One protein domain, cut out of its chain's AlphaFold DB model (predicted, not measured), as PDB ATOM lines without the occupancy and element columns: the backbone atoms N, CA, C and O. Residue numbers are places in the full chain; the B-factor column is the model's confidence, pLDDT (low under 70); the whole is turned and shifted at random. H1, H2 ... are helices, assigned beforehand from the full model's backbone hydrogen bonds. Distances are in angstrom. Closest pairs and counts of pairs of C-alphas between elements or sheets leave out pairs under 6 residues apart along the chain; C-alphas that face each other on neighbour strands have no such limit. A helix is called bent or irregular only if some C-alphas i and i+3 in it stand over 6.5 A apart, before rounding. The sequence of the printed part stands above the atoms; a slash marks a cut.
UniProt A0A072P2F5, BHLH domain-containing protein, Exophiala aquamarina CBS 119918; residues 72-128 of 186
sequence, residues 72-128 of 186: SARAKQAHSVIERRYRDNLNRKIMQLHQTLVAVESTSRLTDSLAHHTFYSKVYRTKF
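AT A GLANCE: This is residues 72 to 128 of the 186 residues of the protein "BHLH domain-containing protein" of Exophiala aquamarina CBS 119918 (UniProt A0A072P2F5). A single long helix, H1, makes the length of this hook, and after a tight link the short H2 folds back beside its last part; residues 72 to 93 stick out alone. The 57 printed residues hold H1 then H2, no named strand: all helix. The whole is extended, a rod of 61 by 16 by 7 A, radius of gyration of the C-alphas 18.5 A.

HOW THE PARTS SIT: Start at H1, residues 72 to 110, where every O i to N i+4 pair is within hydrogen-bond range. H2, residues 114 to 123, meets it only through their link, though the two are near each other, with 9 pairs of C-alphas within 10 A. H2 is irregular, C-alphas 115 and 118 being 7.2 A apart; 1 of 6 O i to N i+4 pairs and 1 of 7 O i to N i+3 pairs are within range.

IN THESE COORDINATES: Find C-alpha 72 at (0.750, 21.185, -43.874); H1 runs 57.2 A to C-alpha 110 at (57.615, 26.422, -47.496). H2 ends 16.4 A from its start, at C-alpha 123, (43.993, 34.591, -39.588).

THE WHOLE: The farthest C-alphas, Ser 72 and Ser 113, are 61.0 A apart. The printed part has no cut; residues 109 to 126 are under pLDDT 70.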
ATOM      1  N   SER A  72       0.019  20.004 -43.398       86.81
ATOM      2  CA  SER A  72       0.750  21.185 -43.874       86.81
ATOM      3  C   SER A  72       1.947  21.520 -42.977       86.81
ATOM      4  O   SER A  72       3.043  21.810 -43.469       86.81
ATOM      5  N   ALA A  73       1.791  21.419 -41.652       89.31
ATOM      6  CA  ALA A  73       2.888  21.606 -40.704       89.31
ATOM      7  C   ALA A  73       3.998  20.555 -40.888       89.31
ATOM      8  O   ALA A  73       5.179  20.909 -40.964       89.31
ATOM      9  N   ARG A  74       3.630  19.275 -41.047       91.12
ATOM     10  CA  ARG A  74       4.582  18.182 -41.328       91.12
ATOM     11  C   ARG A  74       5.304  18.385 -42.661       91.12
ATOM     12  O   ARG A  74       6.519  18.201 -42.726       91.12
ATOM     13  N   ALA A  75       4.600  18.832 -43.701       94.19
ATOM     14  CA  ALA A  75       5.199  19.139 -44.999       94.19
ATOM     15  C   ALA A  75       6.216  20.294 -44.909       94.19
ATOM     16  O   ALA A  75       7.336  20.182 -45.414       94.19
ATOM     17  N   LYS A  76       5.878  21.381 -44.199       95.88
ATOM     18  CA  LYS A  76       6.798  22.508 -43.951       95.88
ATOM     19  C   LYS A  76       8.027  22.075 -43.153       95.88
ATOM     20  O   LYS A  76       9.143  22.489 -43.470       95.88
ATOM     21  N   GLN A  77       7.844  21.220 -42.146       95.94
ATOM     22  CA  GLN A  77       8.950  20.665 -41.370       95.94
ATOM     23  C   GLN A  77       9.874  19.812 -42.247       95.94
ATOM     24  O   GLN A  77      11.090  20.007 -42.211       95.94
ATOM     25  N   ALA A  78       9.318  18.920 -43.071       96.38
ATOM     26  CA  ALA A  78      10.093  18.103 -44.001       96.38
ATOM     27  C   ALA A  78      10.898  18.973 -44.980       96.38
ATOM     28  O   ALA A  78      12.104  18.772 -45.140       96.38
ATOM     29  N   HIS A  79      10.271  20.002 -45.557       97.69
ATOM     30  CA  HIS A  79      10.957  20.955 -46.427       97.69
ATOM     31  C   HIS A  79      12.093  21.695 -45.698       97.69
ATOM     32  O   HIS A  79      13.206  21.785 -46.214       97.69
ATOM     33  N   SER A  80      11.859  22.152 -44.461       97.69
ATOM     34  CA  SER A  80      12.884  22.807 -43.637       97.69
ATOM     35  C   SER A  80      14.091  21.900 -43.363       97.69
ATOM     36  O   SER A  80      15.234  22.357 -43.414       97.69
ATOM     37  N   VAL A  81      13.860  20.606 -43.114       97.94
ATOM     38  CA  VAL A  81      14.933  19.616 -42.919       97.94
ATOM     39  C   VAL A  81      15.756  19.436 -44.195       97.94
ATOM     40  O   VAL A  81      16.987  19.407 -44.124       97.94
ATOM     41  N   ILE A  82      15.099  19.335 -45.353       98.19
ATOM     42  CA  ILE A  82      15.768  19.185 -46.652       98.19
ATOM     43  C   ILE A  82      16.625  20.418 -46.958       98.19
ATOM     44  O   ILE A  82      17.818  20.280 -47.235       98.19
ATOM     45  N   GLU A  83      16.061  21.619 -46.828       98.31
ATOM     46  CA  GLU A  83      16.776  22.878 -47.072       98.31
ATOM     47  C   GLU A  83      17.971  23.042 -46.124       98.31
ATOM     48  O   GLU A  83      19.061  23.439 -46.540       98.31
ATOM     49  N   ARG A  84      17.812  22.674 -44.846       98.25
ATOM     50  CA  ARG A  84      18.923  22.682 -43.888       98.25
ATOM     51  C   ARG A  84      20.050  21.752 -44.335       98.25
ATOM     52  O   ARG A  84      21.194  22.192 -44.405       98.25
ATOM     53  N   ARG A  85      19.737  20.505 -44.715       98.31
ATOM     54  CA  ARG A  85      20.744  19.556 -45.227       98.31
ATOM     55  C   ARG A  85      21.439  20.078 -46.482       98.31
ATOM     56  O   ARG A  85      22.653  19.913 -46.606       98.31
ATOM     57  N   TYR A  86      20.703  20.718 -47.390       98.62
ATOM     58  CA  TYR A  86      21.273  21.341 -48.582       98.62
ATOM     59  C   TYR A  86      22.259  22.460 -48.217       98.62
ATOM     60  O   TYR A  86      23.406  22.452 -48.675       98.62
ATOM     61  N   ARG A  87      21.866  23.370 -47.316       98.19
ATOM     62  CA  ARG A  87      22.749  24.435 -46.812       98.19
ATOM     63  C   ARG A  87      23.992  23.878 -46.127       98.19
ATOM     64  O   ARG A  87      25.084  24.392 -46.363       98.19
ATOM     65  N   ASP A  88      23.854  22.818 -45.339       97.81
ATOM     66  CA  ASP A  88      24.979  22.161 -44.668       97.81
ATOM     67  C   ASP A  88      25.926  21.476 -45.660       97.81
ATOM     68  O   ASP A  88      27.144  21.515 -45.479       97.81
ATOM     69  N   ASN A  89      25.400  20.865 -46.728       98.38
ATOM     70  CA  ASN A  89      26.218  20.306 -47.805       98.38
ATOM     71  C   ASN A  89      27.007  21.403 -48.531       98.38
ATOM     72  O   ASN A  89      28.219  21.274 -48.708       98.38
ATOM     73  N   LEU A  90      26.344  22.504 -48.892       97.88
ATOM     74  CA  LEU A  90      26.993  23.646 -49.531       97.88
ATOM     75  C   LEU A  90      28.080  24.244 -48.630       97.88
ATOM     76  O   LEU A  90      29.200  24.478 -49.079       97.88
ATOM     77  N   ASN A  91      27.776  24.450 -47.348       97.06
ATOM     78  CA  ASN A  91      28.742  24.956 -46.376       97.06
ATOM     79  C   ASN A  91      29.959  24.033 -46.260       97.06
ATOM     80  O   ASN A  91      31.084  24.527 -46.241       97.06
ATOM     81  N   ARG A  92      29.753  22.708 -46.248       97.00
ATOM     82  CA  ARG A  92      30.849  21.730 -46.255       97.00
ATOM     83  C   ARG A  92      31.734  21.855 -47.493       97.00
ATOM     84  O   ARG A  92      32.947  21.898 -47.341       97.00
ATOM     85  N   LYS A  93      31.154  21.999 -48.687       98.06
ATOM     86  CA  LYS A  93      31.928  22.197 -49.927       98.06
ATOM     87  C   LYS A  93      32.760  23.482 -49.895       98.06
ATOM     88  O   LYS A  93      33.922  23.469 -50.280       98.06
ATOM     89  N   ILE A  94      32.195  24.581 -49.386       97.62
ATOM     90  CA  ILE A  94      32.929  25.850 -49.244       97.62
ATOM     91  C   ILE A  94      34.069  25.712 -48.217       97.62
ATOM     92  O   ILE A  94      35.167  26.207 -48.455       97.62
ATOM     93  N   MET A  95      33.833  25.022 -47.095       95.31
ATOM     94  CA  MET A  95      34.866  24.730 -46.093       95.31
ATOM     95  C   MET A  95      36.007  23.889 -46.671       95.31
ATOM     96  O   MET A  95      37.168  24.209 -46.429       95.31
ATOM     97  N   GLN A  96      35.687  22.844 -47.440       96.38
ATOM     98  CA  GLN A  96      36.683  22.006 -48.111       96.38
ATOM     99  C   GLN A  96      37.532  22.831 -49.078       96.38
ATOM    100  O   GLN A  96      38.752  22.761 -49.020       96.38
ATOM    101  N   LEU A  97      36.901  23.672 -49.903       97.25
ATOM    102  CA  LEU A  97      37.620  24.565 -50.809       97.25
ATOM    103  C   LEU A  97      38.585  25.486 -50.051       97.25
ATOM    104  O   LEU A  97      39.751  25.581 -50.419       97.25
ATOM    105  N   HIS A  98      38.131  26.115 -48.964       95.19
ATOM    106  CA  HIS A  98      38.990  26.955 -48.129       95.19
ATOM    107  C   HIS A  98      40.180  26.176 -47.547       95.19
ATOM    108  O   HIS A  98      41.309  26.648 -47.615       95.19
ATOM    109  N   GLN A  99      39.950  24.973 -47.007       93.62
ATOM    110  CA  GLN A  99      41.022  24.125 -46.476       93.62
ATOM    111  C   GLN A  99      42.057  23.776 -47.549       93.62
ATOM    112  O   GLN A  99      43.253  23.888 -47.290       93.62
ATOM    113  N   THR A 100      41.608  23.416 -48.754       95.06
ATOM    114  CA  THR A 100      42.501  23.133 -49.883       95.06
ATOM    115  C   THR A 100      43.329  24.358 -50.260       95.06
ATOM    116  O   THR A 100      44.541  24.241 -50.407       95.06
ATOM    117  N   LEU A 101      42.713  25.539 -50.371       94.31
ATOM    118  CA  LEU A 101      43.433  26.771 -50.708       94.31
ATOM    119  C   LEU A 101      44.501  27.112 -49.661       94.31
ATOM    120  O   LEU A 101      45.640  27.392 -50.023       94.31
ATOM    121  N   VAL A 102      44.165  27.005 -48.373       90.81
ATOM    122  CA  VAL A 102      45.115  27.250 -47.276       90.81
ATOM    123  C   VAL A 102      46.256  26.228 -47.280       90.81
ATOM    124  O   VAL A 102      47.411  26.593 -47.054       90.81
ATOM    125  N   ALA A 103      45.972  24.952 -47.554       89.00
ATOM    126  CA  ALA A 103      46.997  23.911 -47.631       89.00
ATOM    127  C   ALA A 103      47.974  24.146 -48.796       89.00
ATOM    128  O   ALA A 103      49.190  24.008 -48.629       89.00
ATOM    129  N   VAL A 104      47.461  24.552 -49.962       89.69
ATOM    130  CA  VAL A 104      48.295  24.881 -51.125       89.69
ATOM    131  C   VAL A 104      49.144  26.121 -50.862       89.69
ATOM    132  O   VAL A 104      50.341  26.110 -51.144       89.69
ATOM    133  N   GLU A 105      48.568  27.163 -50.263       85.69
ATOM    134  CA  GLU A 105      49.313  28.367 -49.889       85.69
ATOM    135  C   GLU A 105      50.425  28.050 -48.878       85.69
ATOM    136  O   GLU A 105      51.547  28.536 -49.005       85.69
ATOM    137  N   SER A 106      50.146  27.174 -47.909       79.88
ATOM    138  CA  SER A 106      51.146  26.720 -46.936       79.88
ATOM    139  C   SER A 106      52.294  25.968 -47.616       79.88
ATOM    140  O   SER A 106      53.452  26.194 -47.281       79.88
ATOM    141  N   THR A 107      51.987  25.123 -48.604       79.69
ATOM    142  CA  THR A 107      52.995  24.361 -49.362       79.69
ATOM    143  C   THR A 107      53.865  25.283 -50.219       79.69
ATOM    144  O   THR A 107      55.085  25.164 -50.196       79.69
ATOM    145  N   SER A 108      53.256  26.253 -50.908       75.19
ATOM    146  CA  SER A 108      53.965  27.250 -51.724       75.19
ATOM    147  C   SER A 108      54.898  28.144 -50.893       75.19
ATOM    148  O   SER A 108      55.981  28.509 -51.347       75.19
ATOM    149  N   ARG A 109      54.528  28.458 -49.646       64.12
ATOM    150  CA  ARG A 109      55.346  29.286 -48.743       64.12
ATOM    151  C   ARG A 109      56.502  28.531 -48.082       64.12
ATOM    152  O   ARG A 109      57.462  29.168 -47.668       64.12
ATOM    153  N   LEU A 110      56.465  27.198 -47.994       59.56
ATOM    154  CA  LEU A 110      57.615  26.422 -47.496       59.56
ATOM    155  C   LEU A 110      58.817  26.495 -48.448       59.56
ATOM    156  O   LEU A 110      59.957  26.412 -47.999       59.56
ATOM    157  N   THR A 111      58.569  26.713 -49.738       59.47
ATOM    158  CA  THR A 111      59.605  27.028 -50.728       59.47
ATOM    159  C   THR A 111      60.102  28.479 -50.662       59.47
ATOM    160  O   THR A 111      61.165  28.757 -51.204       59.47
ATOM    161  N   ASP A 112      59.391  29.386 -49.976       55.41
ATOM    162  CA  ASP A 112      59.643  30.836 -49.984       55.41
ATOM    163  C   ASP A 112      59.495  31.459 -48.569       55.41
ATOM    164  O   ASP A 112      58.547  32.170 -48.255       55.41
ATOM    165  N   SER A 113      60.461  31.171 -47.688       50.81
ATOM    166  CA  SER A 113      60.774  31.902 -46.438       50.81
ATOM    167  C   SER A 113      59.786  31.892 -45.237       50.81
ATOM    168  O   SER A 113      58.602  32.225 -45.284       50.81
ATOM    169  N   LEU A 114      60.369  31.614 -44.061       55.41
ATOM    170  CA  LEU A 114      59.776  31.342 -42.740       55.41
ATOM    171  C   LEU A 114      59.072  32.540 -42.047       55.41
ATOM    172  O   LEU A 114      58.344  32.348 -41.070       55.41
ATOM    173  N   ALA A 115      59.249  33.777 -42.524       54.03
ATOM    174  CA  ALA A 115      58.838  34.988 -41.793       54.03
ATOM    175  C   ALA A 115      57.334  35.338 -41.884       54.03
ATOM    176  O   ALA A 115      56.796  35.994 -40.992       54.03
ATOM    177  N   HIS A 116      56.616  34.871 -42.912       53.28
ATOM    178  CA  HIS A 116      55.174  35.139 -43.077       53.28
ATOM    179  C   HIS A 116      54.262  34.149 -42.324       53.28
ATOM    180  O   HIS A 116      53.043  34.326 -42.271       53.28
ATOM    181  N   HIS A 117      54.839  33.110 -41.716       52.03
ATOM    182  CA  HIS A 117      54.112  31.965 -41.169       52.03
ATOM    183  C   HIS A 117      53.250  32.305 -39.934       52.03
ATOM    184  O   HIS A 117      52.135  31.801 -39.783       52.03
ATOM    185  N   THR A 118      53.711  33.199 -39.056       53.19
ATOM    186  CA  THR A 118      53.055  33.483 -37.764       53.19
ATOM    187  C   THR A 118      51.839  34.406 -37.863       53.19
ATOM    188  O   THR A 118      50.882  34.225 -37.108       53.19
ATOM    189  N   PHE A 119      51.825  35.360 -38.798       51.12
ATOM    190  CA  PHE A 119      50.706  36.303 -38.941       51.12
ATOM    191  C   PHE A 119      49.526  35.709 -39.716       51.12
ATOM    192  O   PHE A 119      48.378  35.887 -39.311       51.12
ATOM    193  N   TYR A 120      49.787  34.946 -40.780       55.00
ATOM    194  CA  TYR A 120      48.732  34.405 -41.643       55.00
ATOM    195  C   TYR A 120      48.080  33.140 -41.066       55.00
ATOM    196  O   TYR A 120      46.856  33.013 -41.097       55.00
ATOM    197  N   SER A 121      48.847  32.257 -40.412       55.06
ATOM    198  CA  SER A 121      48.312  31.045 -39.761       55.06
ATOM    199  C   SER A 121      47.261  31.356 -38.677       55.06
ATOM    200  O   SER A 121      46.292  30.614 -38.494       55.06
ATOM    201  N   LYS A 122      47.376  32.508 -38.001       52.59
ATOM    202  CA  LYS A 122      46.388  32.965 -37.009       52.59
ATOM    203  C   LYS A 122      45.092  33.480 -37.651       52.59
ATOM    204  O   LYS A 122      44.024  33.294 -37.070       52.59
ATOM    205  N   VAL A 123      45.161  34.069 -38.849       53.72
ATOM    206  CA  VAL A 123      43.993  34.591 -39.588       53.72
ATOM    207  C   VAL A 123      43.118  33.444 -40.101       53.72
ATOM    208  O   VAL A 123      41.898  33.491 -39.947       53.72
ATOM    209  N   TYR A 124      43.717  32.357 -40.587       57.19
ATOM    210  CA  TYR A 124      42.973  31.202 -41.109       57.19
ATOM    211  C   TYR A 124      42.324  30.315 -40.033       57.19
ATOM    212  O   TYR A 124      41.482  29.475 -40.356       57.19
ATOM    213  N   ARG A 125      42.644  30.520 -38.744       56.19
ATOM    214  CA  ARG A 125      41.880  29.937 -37.620       56.19
ATOM    215  C   ARG A 125      40.608  30.719 -37.279       56.19
ATOM    216  O   ARG A 125      39.821  30.262 -36.451       56.19
ATOM    217  N   THR A 126      40.384  31.877 -37.900       58.50
ATOM    218  CA  THR A 126      39.174  32.681 -37.699       58.50
ATOM    219  C   THR A 126      38.195  32.502 -38.856       58.50
ATOM    220  O   THR A 126      38.574  32.220 -39.988       58.50
ATOM    221  N   LYS A 127      36.900  32.607 -38.546       75.44
ATOM    222  CA  LYS A 127      35.778  32.435 -39.481       75.44
ATOM    223  C   LYS A 127      36.036  33.193 -40.795       75.44
ATOM    224  O   LYS A 127      36.131  34.417 -40.784       75.44
ATOM    225  N   PHE A 128      36.095  32.485 -41.920       85.19
ATOM    226  CA  PHE A 128      36.271  33.104 -43.236       85.19
ATOM    227  C   PHE A 128      34.940  33.596 -43.822       85.19
ATOM    228  O   PHE A 128      33.853  33.110 -43.487       85.19
TER     229      PHE A 128